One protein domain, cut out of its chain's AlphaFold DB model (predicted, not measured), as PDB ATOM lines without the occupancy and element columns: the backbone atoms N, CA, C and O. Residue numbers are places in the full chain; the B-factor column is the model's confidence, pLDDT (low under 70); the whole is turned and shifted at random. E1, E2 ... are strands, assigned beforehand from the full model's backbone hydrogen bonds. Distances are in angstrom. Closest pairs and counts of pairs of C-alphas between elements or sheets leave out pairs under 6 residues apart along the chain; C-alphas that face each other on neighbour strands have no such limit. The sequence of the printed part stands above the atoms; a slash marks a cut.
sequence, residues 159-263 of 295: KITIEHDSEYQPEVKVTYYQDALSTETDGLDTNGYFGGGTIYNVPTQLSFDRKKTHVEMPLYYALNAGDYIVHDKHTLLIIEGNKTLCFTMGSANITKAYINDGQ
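Overview. This is residues 159 to 263 of the 295 residues of the protein "BppU_IgG domain-containing protein" of Enterococcus raffinosus (UniProt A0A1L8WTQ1). Two twisted four-stranded sheets make a sandwich that is only partly face to face, with strands E3 and E4 toward one end of the long axis and the strands of the one sheet at 38 degrees to those of the other. The long link between E2 and E3 loops out to the other end of that axis. The printed part has 105 residues with eight named strands, E1 to E8 along the chain, and no named helix; the class is all strand, though the strands hold 45 residues, under half. The sheets, both antiparallel, run E3, E4, E1, E8 and E2, E7, E6, E5. The whole is compact, with a radius of gyration of the C-alphas of 14.0 A, yet elongated, with spans of 44 by 24 by 22 A.

Arrangement. In the strongly twisted first sheet, E4, residues 212 to 218, is the antiparallel neighbour of E1, residues 159 to 164, at 154 degrees, with N 162 and O 213 at 2.8 A. E3, residues 205 to 209, is an edge strand and forms a hairpin with E4; N 207 and O 214 are 3.0 A apart. E8, residues 254 to 259, is the other edge strand, antiparallel to E1 at 161 degrees, with N 163 and O 256 at 2.8 A. In the second sheet, E5, residues 228 to 230, E6, residues 235 to 240, and E7, residues 243 to 248, form a meander, each strand the antiparallel neighbour of the one before. N 229 and O 237 are 2.8 A apart, as are N 247 and O 236. E2, residues 173 to 178, is antiparallel to E7 at 161 degrees, with N 175 and O 246 at 2.9 A. The facing parts of the two sheets are 9.8 A centre to centre, their best planes 13 degrees apart. The closest C-alphas of E5 and E8 are those of Tyr 228 and Ala 257, 7.4 A apart. E3 is apart from E5, E6 and E7.

Along the chain. E1 begins at C-alpha 159, (154.676, 205.334, 223.637), and E8 ends at C-alpha 259, (151.068, 210.018, 225.442). E4 is 19.8 A long, E2 17.1 A, E6 and E7 16.6 A each, E1 16.1 A, E8 14.7 A, E3 13.8 A and E5 6.5 A. E2 ends at C-alpha 178, (139.058, 195.411, 231.877).

Size, cuts and confidence. The two C-alphas farthest apart are those of Glu 167 and Thr 190, at 44.2 A. The printed part has no cut. The link E2 to E3 is long, with 26 residues; its residues 200 to 201 pair antiparallel with residues 175 to 176 of E2. The mean pLDDT of the printed part is 86.7, with residues 224 to 231 and 260 to 263 under 70.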
ATOM      1  N   LYS A 159     153.652 204.817 222.725       88.75
ATOM      2  CA  LYS A 159     154.676 205.334 223.637       88.75
ATOM      3  C   LYS A 159     154.046 206.210 224.714       88.75
ATOM      4  O   LYS A 159     153.403 207.216 224.415       88.75
ATOM      5  N   ILE A 160     154.295 205.866 225.972       88.75
ATOM      6  CA  ILE A 160     153.896 206.658 227.139       88.75
ATOM      7  C   ILE A 160     155.147 207.176 227.829       88.75
ATOM      8  O   ILE A 160     156.047 206.407 228.154       88.75
ATOM      9  N   THR A 161     155.204 208.477 228.079       90.44
ATOM     10  CA  THR A 161     156.316 209.097 228.799       90.44
ATOM     11  C   THR A 161     155.874 209.432 230.216       90.44
ATOM     12  O   THR A 161     154.876 210.123 230.411       90.44
ATOM     13  N   ILE A 162     156.625 208.938 231.198       90.75
ATOM     14  CA  ILE A 162     156.390 209.126 232.632       90.75
ATOM     15  C   ILE A 162     157.535 209.970 233.197       90.75
ATOM     16  O   ILE A 162     158.695 209.555 233.159       90.75
ATOM     17  N   GLU A 163     157.218 211.151 233.722       90.88
ATOM     18  CA  GLU A 163     158.162 211.979 234.473       90.88
ATOM     19  C   GLU A 163     158.210 211.525 235.937       90.88
ATOM     20  O   GLU A 163     157.181 211.197 236.536       90.88
ATOM     21  N   HIS A 164     159.413 211.503 236.512       92.94
ATOM     22  CA  HIS A 164     159.652 211.061 237.885       92.94
ATOM     23  C   HIS A 164     160.714 211.905 238.599       92.94
ATOM     24  O   HIS A 164     161.452 212.679 237.990       92.94
ATOM     25  N   ASP A 165     160.817 211.752 239.916       92.00
ATOM     26  CA  ASP A 165     161.754 212.515 240.750       92.00
ATOM     27  C   ASP A 165     163.182 211.936 240.816       92.00
ATOM     28  O   ASP A 165     164.127 212.678 241.097       92.00
ATOM     29  N   SER A 166     163.358 210.645 240.513       94.25
ATOM     30  CA  SER A 166     164.663 209.967 240.537       94.25
ATOM     31  C   SER A 166     165.635 210.472 239.460       94.25
ATOM     32  O   SER A 166     165.247 210.736 238.324       94.25
ATOM     33  N   GLU A 167     166.924 210.557 239.804       94.12
ATOM     34  CA  GLU A 167     168.021 210.845 238.860       94.12
ATOM     35  C   GLU A 167     168.534 209.577 238.138       94.12
ATOM     36  O   GLU A 167     169.412 209.669 237.282       94.12
ATOM     37  N   TYR A 168     168.002 208.399 238.479       95.12
ATOM     38  CA  TYR A 168     168.362 207.103 237.888       95.12
ATOM     39  C   TYR A 168     167.275 206.602 236.920       95.12
ATOM     40  O   TYR A 168     166.393 207.360 236.525       95.12
ATOM     41  N   GLN A 169     167.348 205.325 236.525       95.81
ATOM     42  CA  GLN A 169     166.419 204.661 235.605       95.81
ATOM     43  C   GLN A 169     165.457 203.748 236.392       95.81
ATOM     44  O   GLN A 169     165.771 202.572 236.597       95.81
ATOM     45  N   PRO A 170     164.329 204.264 236.916       95.19
ATOM     46  CA  PRO A 170     163.373 203.440 237.643       95.19
ATOM     47  C   PRO A 170     162.685 202.435 236.707       95.19
ATOM     48  O   PRO A 170     162.287 202.768 235.593       95.19
ATOM     49  N   GLU A 171     162.524 201.193 237.167       95.56
ATOM     50  CA  GLU A 171     161.783 200.166 236.429       95.56
ATOM     51  C   GLU A 171     160.282 200.490 236.435       95.56
ATOM     52  O   GLU A 171     159.733 200.927 237.453       95.56
ATOM     53  N   VAL A 172     159.613 200.233 235.310       96.06
ATOM     54  CA  VAL A 172     158.161 200.371 235.174       96.06
ATOM     55  C   VAL A 172     157.567 199.038 234.752       96.06
ATOM     56  O   VAL A 172     158.001 198.444 233.767       96.06
ATOM     57  N   LYS A 173     156.547 198.585 235.483       97.00
ATOM     58  CA  LYS A 173     155.755 197.397 235.140       97.00
ATOM     59  C   LYS A 173     154.370 197.818 234.689       97.00
ATOM     60  O   LYS A 173     153.738 198.644 235.348       97.00
ATOM     61  N   VAL A 174     153.903 197.236 233.586       96.38
ATOM     62  CA  VAL A 174     152.623 197.594 232.972       96.38
ATOM     63  C   VAL A 174     151.678 196.405 232.968       96.38
ATOM     64  O   VAL A 174     152.037 195.301 232.555       96.38
ATOM     65  N   THR A 175     150.454 196.648 233.425       96.88
ATOM     66  CA  THR A 175     149.362 195.674 233.405       96.88
ATOM     67  C   THR A 175     148.144 196.259 232.714       96.88
ATOM     68  O   THR A 175     147.875 197.456 232.813       96.88
ATOM     69  N   TYR A 176     147.423 195.408 231.998       95.50
ATOM     70  CA  TYR A 176     146.174 195.737 231.331       95.50
ATOM     71  C   TYR A 176     145.062 194.849 231.872       95.50
ATOM     72  O   TYR A 176     145.238 193.637 231.995       95.50
ATOM     73  N   TYR A 177     143.920 195.446 232.170       94.12
ATOM     74  CA  TYR A 177     142.723 194.731 232.586       94.12
ATOM     75  C   TYR A 177     141.485 195.518 232.175       94.12
ATOM     76  O   TYR A 177     141.544 196.708 231.858       94.12
ATOM     77  N   GLN A 178     140.361 194.820 232.135       92.81
ATOM     78  CA  GLN A 178     139.058 195.411 231.877       92.81
ATOM     79  C   GLN A 178     138.199 195.280 233.123       92.81
ATOM     80  O   GLN A 178     138.481 194.432 233.975       92.81
ATOM     81  N   ASP A 179     137.138 196.082 233.191       91.12
ATOM     82  CA  ASP A 179     136.025 195.838 234.100       91.12
ATOM     83  C   ASP A 179     136.418 195.922 235.586       91.12
ATOM     84  O   ASP A 179     135.846 195.250 236.444       91.12
ATOM     85  N   ALA A 180     137.426 196.745 235.883       89.69
ATOM     86  CA  ALA A 180     137.826 197.079 237.241       89.69
ATOM     87  C   ALA A 180     136.684 197.763 238.008       89.69
ATOM     88  O   ALA A 180     135.724 198.264 237.425       89.69
ATOM     89  N   LEU A 181     136.813 197.824 239.335       87.06
ATOM     90  CA  LEU A 181     135.811 198.469 240.182       87.06
ATOM     91  C   LEU A 181     135.514 199.896 239.706       87.06
ATOM     92  O   LEU A 181     136.415 200.730 239.617       87.06
ATOM     93  N   SER A 182     134.232 200.185 239.497       84.12
ATOM     94  CA  SER A 182     133.714 201.464 238.995       84.12
ATOM     95  C   SER A 182     134.087 201.810 237.547       84.12
ATOM     96  O   SER A 182     133.889 202.955 237.141       84.12
ATOM     97  N   THR A 183     134.602 200.859 236.759       86.62
ATOM     98  CA  THR A 183     134.774 201.012 235.302       86.62
ATOM     99  C   THR A 183     133.805 200.143 234.498       86.62
ATOM    100  O   THR A 183     133.803 200.203 233.269       86.62
ATOM    101  N   GLU A 184     132.945 199.369 235.164       87.44
ATOM    102  CA  GLU A 184     131.927 198.540 234.523       87.44
ATOM    103  C   GLU A 184     130.928 199.388 233.710       87.44
ATOM    104  O   GLU A 184     130.519 200.473 234.130       87.44
ATOM    105  N   THR A 185     130.484 198.883 232.554       86.31
ATOM    106  CA  THR A 185     129.608 199.632 231.631       86.31
ATOM    107  C   THR A 185     128.223 199.931 232.192       86.31
ATOM    108  O   THR A 185     127.681 201.002 231.927       86.31
ATOM    109  N   ASP A 186     127.660 199.007 232.974       87.88
ATOM    110  CA  ASP A 186     126.279 199.077 233.471       87.88
ATOM    111  C   ASP A 186     126.205 199.410 234.973       87.88
ATOM    112  O   ASP A 186     125.151 199.307 235.601       87.88
ATOM    113  N   GLY A 187     127.323 199.866 235.547       83.00
ATOM    114  CA  GLY A 187     127.459 200.210 236.959       83.00
ATOM    115  C   GLY A 187     128.113 199.114 237.799       83.00
ATOM    116  O   GLY A 187     128.447 198.036 237.314       83.00
ATOM    117  N   LEU A 188     128.318 199.412 239.080       88.25
ATOM    118  CA  LEU A 188     129.090 198.569 239.993       88.25
ATOM    119  C   LEU A 188     128.549 197.128 240.063       88.25
ATOM    120  O   LEU A 188     127.358 196.939 240.308       88.25
ATOM    121  N   ASP A 189     129.442 196.140 239.924       87.75
ATOM    122  CA  ASP A 189     129.149 194.699 240.065       87.75
ATOM    123  C   ASP A 189     128.109 194.137 239.068       87.75
ATOM    124  O   ASP A 189     127.275 193.293 239.397       87.75
ATOM    125  N   THR A 190     128.129 194.612 237.818       84.19
ATOM    126  CA  THR A 190     127.136 194.230 236.790       84.19
ATOM    127  C   THR A 190     127.634 193.249 235.725       84.19
ATOM    128  O   THR A 190     126.830 192.676 234.992       84.19
ATOM    129  N   ASN A 191     128.941 193.002 235.644       77.25
ATOM    130  CA  ASN A 191     129.584 192.260 234.548       77.25
ATOM    131  C   ASN A 191     129.949 190.795 234.878       77.25
ATOM    132  O   ASN A 191     130.566 190.114 234.059       77.25
ATOM    133  N   GLY A 192     129.581 190.292 236.060       79.06
ATOM    134  CA  GLY A 192     129.826 188.904 236.474       79.06
ATOM    135  C   GLY A 192     131.260 188.585 236.924       79.06
ATOM    136  O   GLY A 192     131.514 187.450 237.329       79.06
ATOM    137  N   TYR A 193     132.174 189.564 236.910       80.75
ATOM    138  CA  TYR A 193     133.548 189.447 237.409       80.75
ATOM    139  C   TYR A 193     133.853 190.581 238.396       80.75
ATOM    140  O   TYR A 193     134.555 191.542 238.081       80.75
ATOM    141  N   PHE A 194     133.317 190.460 239.613       87.06
ATOM    142  CA  PHE A 194     133.522 191.460 240.658       87.06
ATOM    143  C   PHE A 194     135.014 191.685 240.943       87.06
ATOM    144  O   PHE A 194     135.735 190.760 241.324       87.06
ATOM    145  N   GLY A 195     135.462 192.934 240.795       84.12
ATOM    146  CA  GLY A 195     136.840 193.348 241.055       84.12
ATOM    147  C   GLY A 195     137.743 193.448 239.822       84.12
ATOM    148  O   GLY A 195     138.836 194.000 239.949       84.12
ATOM    149  N   GLY A 196     137.308 192.973 238.651       89.25
ATOM    150  CA  GLY A 196     138.083 193.043 237.409       89.25
ATOM    151  C   GLY A 196     138.107 191.742 236.611       89.25
ATOM    152  O   GLY A 196     138.015 190.644 237.160       89.25
ATOM    153  N   GLY A 197     138.288 191.876 235.296       90.94
ATOM    154  CA  GLY A 197     138.555 190.759 234.395       90.94
ATOM    155  C   GLY A 197     140.000 190.243 234.471       90.94
ATOM    156  O   GLY A 197     140.769 190.550 235.383       90.94
ATOM    157  N   THR A 198     140.397 189.453 233.471       94.25
ATOM    158  CA  THR A 198     141.761 188.909 233.367       94.25
ATOM    159  C   THR A 198     142.811 190.022 233.331       94.25
ATOM    160  O   THR A 198     142.727 190.941 232.517       94.25
ATOM    161  N   ILE A 199     143.842 189.890 234.170       96.06
ATOM    162  CA  ILE A 199     144.988 190.803 234.205       96.06
ATOM    163  C   ILE A 199     146.076 190.285 233.262       96.06
ATOM    164  O   ILE A 199     146.578 189.171 233.420       96.06
ATOM    165  N   TYR A 200     146.470 191.117 232.302       96.12
ATOM    166  CA  TYR A 200     147.532 190.838 231.342       96.12
ATOM    167  C   TYR A 200     148.786 191.635 231.693       96.12
ATOM    168  O   TYR A 200     148.736 192.859 231.816       96.12
ATOM    169  N   ASN A 201     149.931 190.957 231.794       96.69
ATOM    170  CA  ASN A 201     151.227 191.632 231.813       96.69
ATOM    171  C   ASN A 201     151.530 192.136 230.402       96.69
ATOM    172  O   ASN A 201     151.607 191.345 229.460       96.69
ATOM    173  N   VAL A 202     151.691 193.448 230.257       96.25
ATOM    174  CA  VAL A 202     151.942 194.067 228.957       96.25
ATOM    175  C   VAL A 202     153.439 193.968 228.656       96.25
ATOM    176  O   VAL A 202     154.248 194.363 229.498       96.25
ATOM    177  N   PRO A 203     153.845 193.444 227.484       95.12
ATOM    178  CA  PRO A 203     155.243 193.486 227.082       95.12
ATOM    179  C   PRO A 203     155.644 194.938 226.822       95.12
ATOM    180  O   PRO A 203     154.954 195.661 226.105       95.12
ATOM    181  N   THR A 204     156.762 195.363 227.404       95.31
ATOM    182  CA  THR A 204     157.223 196.751 227.332       95.31
ATOM    183  C   THR A 204     158.683 196.842 226.937       95.31
ATOM    184  O   THR A 204     159.500 196.030 227.374       95.31
ATOM    185  N   GLN A 205     159.021 197.891 226.197       95.44
ATOM    186  CA  GLN A 205     160.392 198.310 225.954       95.44
ATOM    187  C   GLN A 205     160.610 199.671 226.615       95.44
ATOM    188  O   GLN A 205     159.902 200.635 226.328       95.44
ATOM    189  N   LEU A 206     161.572 199.735 227.535       94.62
ATOM    190  CA  LEU A 206     161.872 200.947 228.292       94.62
ATOM    191  C   LEU A 206     163.055 201.686 227.668       94.62
ATOM    192  O   LEU A 206     164.080 201.082 227.349       94.62
ATOM    193  N   SER A 207     162.928 203.002 227.542       93.75
ATOM    194  CA  SER A 207     164.049 203.906 227.282       93.75
ATOM    195  C   SER A 207     164.013 205.077 228.259       93.75
ATOM    196  O   SER A 207     162.974 205.375 228.848       93.75
ATOM    197  N   PHE A 208     165.164 205.702 228.495       93.12
ATOM    198  CA  PHE A 208     165.339 206.608 229.625       93.12
ATOM    199  C   PHE A 208     166.021 207.900 229.204       93.12
ATOM    200  O   PHE A 208     167.097 207.872 228.611       93.12
ATOM    201  N   ASP A 209     165.417 209.002 229.627       90.44
ATOM    202  CA  ASP A 209     165.991 210.339 229.646       90.44
ATOM    203  C   ASP A 209     166.100 210.802 231.106       90.44
ATOM    204  O   ASP A 209     165.572 210.184 232.037       90.44
ATOM    205  N   ARG A 210     166.794 211.917 231.354       88.69
ATOM    206  CA  ARG A 210     166.893 212.445 232.720       88.69
ATOM    207  C   ARG A 210     165.494 212.758 233.266       88.69
ATOM    208  O   ARG A 210     164.809 213.623 232.723       88.69
ATOM    209  N   LYS A 211     165.121 212.101 234.375       89.94
ATOM    210  CA  LYS A 211     163.808 212.220 235.045       89.94
ATOM    211  C   LYS A 211     162.613 211.787 234.197       89.94
ATOM    212  O   LYS A 211     161.483 212.174 234.496       89.94
ATOM    213  N   LYS A 212     162.849 211.016 233.134       92.06
ATOM    214  CA  LYS A 212     161.809 210.554 232.219       92.06
ATOM    215  C   LYS A 212     162.035 209.100 231.855       92.06
ATOM    216  O   LYS A 212     163.110 208.717 231.401       92.06
ATOM    217  N   THR A 213     160.990 208.304 232.002       94.38
ATOM    218  CA  THR A 213     160.949 206.934 231.501       94.38
ATOM    219  C   THR A 213     159.948 206.865 230.362       94.38
ATOM    220  O   THR A 213     158.777 207.205 230.529       94.38
ATOM    221  N   HIS A 214     160.410 206.435 229.198       93.50
ATOM    222  CA  HIS A 214     159.579 206.157 228.042       93.50
ATOM    223  C   HIS A 214     159.237 204.675 228.024       93.50
ATOM    224  O   HIS A 214     160.123 203.818 228.042       93.50
ATOM    225  N   VAL A 215     157.947 204.388 227.972       94.19
ATOM    226  CA  VAL A 215     157.392 203.044 227.965       94.19
ATOM    227  C   VAL A 215     156.761 202.815 226.603       94.19
ATOM    228  O   VAL A 215     155.693 203.353 226.311       94.19
ATOM    229  N   GLU A 216     157.435 202.040 225.759       93.38
ATOM    230  CA  GLU A 216     156.853 201.541 224.516       93.38
ATOM    231  C   GLU A 216     156.155 200.207 224.755       93.38
ATOM    232  O   GLU A 216     156.608 199.375 225.543       93.38
ATOM    233  N   MET A 217     155.022 200.022 224.088       92.62
ATOM    234  CA  MET A 217     154.114 198.893 224.261       92.62
ATOM    235  C   MET A 217     153.376 198.604 222.943       92.62
ATOM    236  O   MET A 217     153.298 199.486 222.080       92.62
ATOM    237  N   PRO A 218     152.830 197.386 222.758       93.06
ATOM    238  CA  PRO A 218     152.103 197.046 221.543       93.06
ATOM    239  C   PRO A 218     150.887 197.948 221.327       93.06
ATOM    240  O   PRO A 218     150.165 198.281 222.273       93.06
ATOM    241  N   LEU A 219     150.616 198.275 220.062       88.56
ATOM    242  CA  LEU A 219     149.465 199.087 219.647       88.56
ATOM    243  C   LEU A 219     148.110 198.506 220.082       88.56
ATOM    244  O   LEU A 219     147.157 199.263 220.244       88.56
ATOM    245  N   TYR A 220     148.008 197.192 220.304       90.00
ATOM    246  CA  TYR A 220     146.794 196.556 220.831       90.00
ATOM    247  C   TYR A 220     146.318 197.151 222.160       90.00
ATOM    248  O   TYR A 220     145.116 197.224 222.408       90.00
ATOM    249  N   TYR A 221     147.254 197.603 222.990       90.38
ATOM    250  CA  TYR A 221     146.971 198.171 224.304       90.38
ATOM    251  C   TYR A 221     146.887 199.707 224.284       90.38
ATOM    252  O   TYR A 221     146.821 200.325 225.345       90.38
ATOM    253  N   ALA A 222     146.936 200.339 223.105       86.69
ATOM    254  CA  ALA A 222     146.805 201.785 222.990       86.69
ATOM    255  C   ALA A 222     145.408 202.240 223.432       86.69
ATOM    256  O   ALA A 222     144.400 201.733 222.939       86.69
ATOM    257  N   LEU A 223     145.373 203.203 224.352       83.44
ATOM    258  CA  LEU A 223     144.158 203.874 224.806       83.44
ATOM    259  C   LEU A 223     144.207 205.330 224.337       83.44
ATOM    260  O   LEU A 223     145.251 205.974 224.451       83.44
ATOM    261  N   ASN A 224     143.098 205.848 223.806       69.81
ATOM    262  CA  ASN A 224     143.022 207.210 223.252       69.81
ATOM    263  C   ASN A 224     142.564 208.254 224.283       69.81
ATOM    264  O   ASN A 224     142.274 209.396 223.923       69.81
ATOM    265  N   ALA A 225     142.468 207.873 225.558       62.56
ATOM    266  CA  ALA A 225     142.041 208.774 226.615       62.56
ATOM    267  C   ALA A 225     143.031 209.943 226.767       62.56
ATOM    268  O   ALA A 225     144.221 209.744 227.013       62.56
ATOM    269  N   GLY A 226     142.523 211.171 226.629       54.53
ATOM    270  CA  GLY A 226     143.278 212.399 226.903       54.53
ATOM    271  C   GLY A 226     143.534 212.639 228.395       54.53
ATOM    272  O   GLY A 226     144.364 213.480 228.739       54.53
ATOM    273  N   ASP A 227     142.865 211.872 229.261       54.84
ATOM    274  CA  ASP A 227     142.941 211.991 230.711       54.84
ATOM    275  C   ASP A 227     143.683 210.793 231.318       54.84
ATOM    276  O   ASP A 227     143.402 209.630 231.022       54.84
ATOM    277  N   TYR A 228     144.641 211.085 232.197       65.38
ATOM    278  CA  TYR A 228     145.346 210.108 233.023       65.38
ATOM    279  C   TYR A 228     145.104 210.423 234.494       65.38
ATOM    280  O   TYR A 228     145.022 211.584 234.901       65.38
ATOM    281  N   ILE A 229     145.019 209.376 235.305       65.94
ATOM    282  CA  ILE A 229     144.815 209.481 236.743       65.94
ATOM    283  C   ILE A 229     146.104 209.025 237.415       65.94
ATOM    284  O   ILE A 229     146.479 207.854 237.353       65.94
ATOM    285  N   VAL A 230     146.795 209.949 238.080       60.84
ATOM    286  CA  VAL A 230     147.826 209.570 239.054       60.84
ATOM    287  C   VAL A 230     147.081 209.032 240.271       60.84
ATOM    288  O   VAL A 230     146.489 209.802 241.024       60.84
ATOM    289  N   HIS A 231     147.028 207.707 240.399       60.84
ATOM    290  CA  HIS A 231     146.280 207.043 241.463       60.84
ATOM    291  C   HIS A 231     146.982 207.230 242.811       60.84
ATOM    292  O   HIS A 231     146.344 207.554 243.811       60.84
ATOM    293  N   ASP A 232     148.310 207.103 242.810       74.31
ATOM    294  CA  ASP A 232     149.187 207.426 243.931       74.31
ATOM    295  C   ASP A 232     150.594 207.823 243.429       74.31
ATOM    296  O   ASP A 232     150.815 208.013 242.234       74.31
ATOM    297  N   LYS A 233     151.567 207.982 244.339       82.56
ATOM    298  CA  LYS A 233     152.933 208.401 243.977       82.56
ATOM    299  C   LYS A 233     153.696 207.380 243.124       82.56
ATOM    300  O   LYS A 233     154.647 207.771 242.463       82.56
ATOM    301  N   HIS A 234     153.324 206.107 243.136       89.31
ATOM    302  CA  HIS A 234     154.021 205.009 242.459       89.31
ATOM    303  C   HIS A 234     153.190 204.376 241.340       89.31
ATOM    304  O   HIS A 234     153.733 203.600 240.548       89.31
ATOM    305  N   THR A 235     151.906 204.716 241.247       89.94
ATOM    306  CA  THR A 235     150.966 204.108 240.313       89.94
ATOM    307  C   THR A 235     150.231 205.151 239.478       89.94
ATOM    308  O   THR A 235     149.533 206.035 239.980       89.94
ATOM    309  N   LEU A 236     150.349 204.990 238.162       89.94
ATOM    310  CA  LEU A 236     149.632 205.757 237.149       89.94
ATOM    311  C   LEU A 236     148.598 204.854 236.469       89.94
ATOM    312  O   LEU A 236     148.923 203.741 236.054       89.94
ATOM    313  N   LEU A 237     147.377 205.358 236.314       88.50
ATOM    314  CA  LEU A 237     146.284 204.693 235.613       88.50
ATOM    315  C   LEU A 237     145.857 205.515 234.394       88.50
ATOM    316  O   LEU A 237     145.655 206.726 234.483       88.50
ATOM    317  N   ILE A 238     145.671 204.843 233.261       88.06
ATOM    318  CA  ILE A 238     144.986 205.383 232.082       88.06
ATOM    319  C   ILE A 238     143.712 204.561 231.902       88.06
ATOM    320  O   ILE A 238     143.781 203.333 231.806       88.06
ATOM    321  N   ILE A 239     142.558 205.226 231.901       86.25
ATOM    322  CA  ILE A 239     141.243 204.575 231.863       86.25
ATOM    323  C   ILE A 239     140.472 205.085 230.644       86.25
ATOM    324  O   ILE A 239     140.323 206.290 230.462       86.25
ATOM    325  N   GLU A 240     139.971 204.166 229.819       87.19
ATOM    326  CA  GLU A 240     139.116 204.464 228.664       87.19
ATOM    327  C   GLU A 240     137.908 203.518 228.673       87.19
ATOM    328  O   GLU A 240     138.017 202.336 228.332       87.19
ATOM    329  N   GLY A 241     136.748 204.031 229.095       87.06
ATOM    330  CA  GLY A 241     135.566 203.202 229.336       87.06
ATOM    331  C   GLY A 241     135.855 202.136 230.396       87.06
ATOM    332  O   GLY A 241     136.334 202.462 231.479       87.06
ATOM    333  N   ASN A 242     135.624 200.866 230.059       88.88
ATOM    334  CA  ASN A 242     135.911 199.741 230.949       88.88
ATOM    335  C   ASN A 242     137.362 199.243 230.892       88.88
ATOM    336  O   ASN A 242     137.709 198.293 231.586       88.88
ATOM    337  N   LYS A 243     138.223 199.839 230.063       91.38
ATOM    338  CA  LYS A 243     139.620 199.419 229.902       91.38
ATOM    339  C   LYS A 243     140.513 200.209 230.842       91.38
ATOM    340  O   LYS A 243     140.400 201.430 230.931       91.38
ATOM    341  N   THR A 244     141.454 199.529 231.482       91.12
ATOM    342  CA  THR A 244     142.430 200.158 232.370       91.12
ATOM    343  C   THR A 244     143.836 199.676 232.053       91.12
ATOM    344  O   THR A 244     144.106 198.479 231.940       91.12
ATOM    345  N   LEU A 245     144.745 200.638 231.927       93.12
ATOM    346  CA  LEU A 245     146.173 200.419 231.784       93.12
ATOM    347  C   LEU A 245     146.880 200.989 233.015       93.12
ATOM    348  O   LEU A 245     146.756 202.175 233.321       93.12
ATOM    349  N   CYS A 246     147.605 200.135 233.728       93.69
ATOM    350  CA  CYS A 246     148.206 200.447 235.016       93.69
ATOM    351  C   CYS A 246     149.728 200.346 234.945       93.69
ATOM    352  O   CYS A 246     150.272 199.283 234.640       93.69
ATOM    353  N   PHE A 247     150.408 201.437 235.291       94.69
ATOM    354  CA  PHE A 247     151.862 201.553 235.338       94.69
ATOM    355  C   PHE A 247     152.305 201.636 236.793       94.69
ATOM    356  O   PHE A 247     151.846 202.508 237.526       94.69
ATOM    357  N   THR A 248     153.206 200.748 237.206       95.56
ATOM    358  CA  THR A 248     153.747 200.718 238.571       95.56
ATOM    359  C   THR A 248     155.244 200.995 238.550       95.56
ATOM    360  O   THR A 248     155.989 200.304 237.852       95.56
ATOM    361  N   MET A 249     155.677 201.977 239.339       93.75
ATOM    362  CA  MET A 249     157.059 202.429 239.483       93.75
ATOM    363  C   MET A 249     157.465 202.389 240.962       93.75
ATOM    364  O   MET A 249     157.179 203.299 241.734       93.75
ATOM    365  N   GLY A 250     158.138 201.313 241.373       90.06
ATOM    366  CA  GLY A 250     158.404 201.058 242.795       90.06
ATOM    367  C   GLY A 250     159.537 201.882 243.416       90.06
ATOM    368  O   GLY A 250     159.606 201.989 244.636       90.06
ATOM    369  N   SER A 251     160.446 202.439 242.611       91.56
ATOM    370  CA  SER A 251     161.687 203.071 243.094       91.56
ATOM    371  C   SER A 251     161.737 204.595 242.951       91.56
ATOM    372  O   SER A 251     162.751 205.199 243.304       91.56
ATOM    373  N   ALA A 252     160.676 205.226 242.443       92.50
ATOM    374  CA  ALA A 252     160.586 206.674 242.268       92.50
ATOM    375  C   ALA A 252     159.129 207.150 242.349       92.50
ATOM    376  O   ALA A 252     158.205 206.346 242.210       92.50
ATOM    377  N   ASN A 253     158.933 208.450 242.581       91.06
ATOM    378  CA  ASN A 253     157.607 209.053 242.554       91.06
ATOM    379  C   ASN A 253     157.295 209.581 241.151       91.06
ATOM    380  O   ASN A 253     158.072 210.352 240.584       91.06
ATOM    381  N   ILE A 254     156.132 209.207 240.631       89.38
ATOM    382  CA  ILE A 254     155.566 209.710 239.383       89.38
ATOM    383  C   ILE A 254     155.098 211.148 239.609       89.38
ATOM    384  O   ILE A 254     154.329 211.433 240.528       89.38
ATOM    385  N   THR A 255     155.561 212.064 238.763       86.12
ATOM    386  CA  THR A 255     155.200 213.486 238.833       86.12
ATOM    387  C   THR A 255     154.244 213.894 237.718       86.12
ATOM    388  O   THR A 255     153.403 214.769 237.931       86.12
ATOM    389  N   LYS A 256     154.356 213.276 236.536       83.69
ATOM    390  CA  LYS A 256     153.536 213.582 235.356       83.69
ATOM    391  C   LYS A 256     153.579 212.436 234.346       83.69
ATOM    392  O   LYS A 256     154.547 211.682 234.314       83.69
ATOM    393  N   ALA A 257     152.575 212.341 233.478       82.75
ATOM    394  CA  ALA A 257     152.611 211.456 232.317       82.75
ATOM    395  C   ALA A 257     152.003 212.118 231.072       82.75
ATOM    396  O   ALA A 257     151.203 213.048 231.187       82.75
ATOM    397  N   TYR A 258     152.401 211.667 229.883       79.19
ATOM    398  CA  TYR A 258     151.787 212.060 228.612       79.19
ATOM    399  C   TYR A 258     152.002 211.001 227.523       79.19
ATOM    400  O   TYR A 258     152.999 210.278 227.516       79.19
ATOM    401  N   ILE A 259     151.052 210.930 226.592       77.56
ATOM    402  CA  ILE A 259     151.068 210.018 225.442       77.56
ATOM    403  C   ILE A 259     151.897 210.651 224.311       77.56
ATOM    404  O   ILE A 259     151.800 211.858 224.086       77.56
ATOM    405  N   ASN A 260     152.717 209.853 223.618       68.06
ATOM    406  CA  ASN A 260     153.465 210.220 222.403       68.06
ATOM    407  C   ASN A 260     154.187 211.574 222.484       68.06
ATOM    408  O   ASN A 260     154.086 212.423 221.603       68.06
ATOM    409  N   ASP A 261     154.893 211.802 223.586       63.38
ATOM    410  CA  ASP A 261     155.658 213.025 223.815       63.38
ATOM    411  C   ASP A 261     154.871 214.350 223.764       63.38
ATOM    412  O   ASP A 261     155.430 215.416 223.510       63.38
ATOM    413  N   GLY A 262     153.566 214.296 224.057       54.28
ATOM    414  CA  GLY A 262     152.682 215.464 224.015       54.28
ATOM    415  C   GLY A 262     152.238 215.832 222.598       54.28
ATOM    416  O   GLY A 262     151.639 216.889 222.403       54.28
ATOM    417  N   GLN A 263     152.507 214.972 221.612       44.03
ATOM    418  CA  GLN A 263     151.912 215.073 220.288       44.03
ATOM    419  C   GLN A 263     150.485 214.523 220.341       44.03
ATOM    420  O   GLN A 263     150.247 213.375 220.706       44.03
TER     421      GLN A 263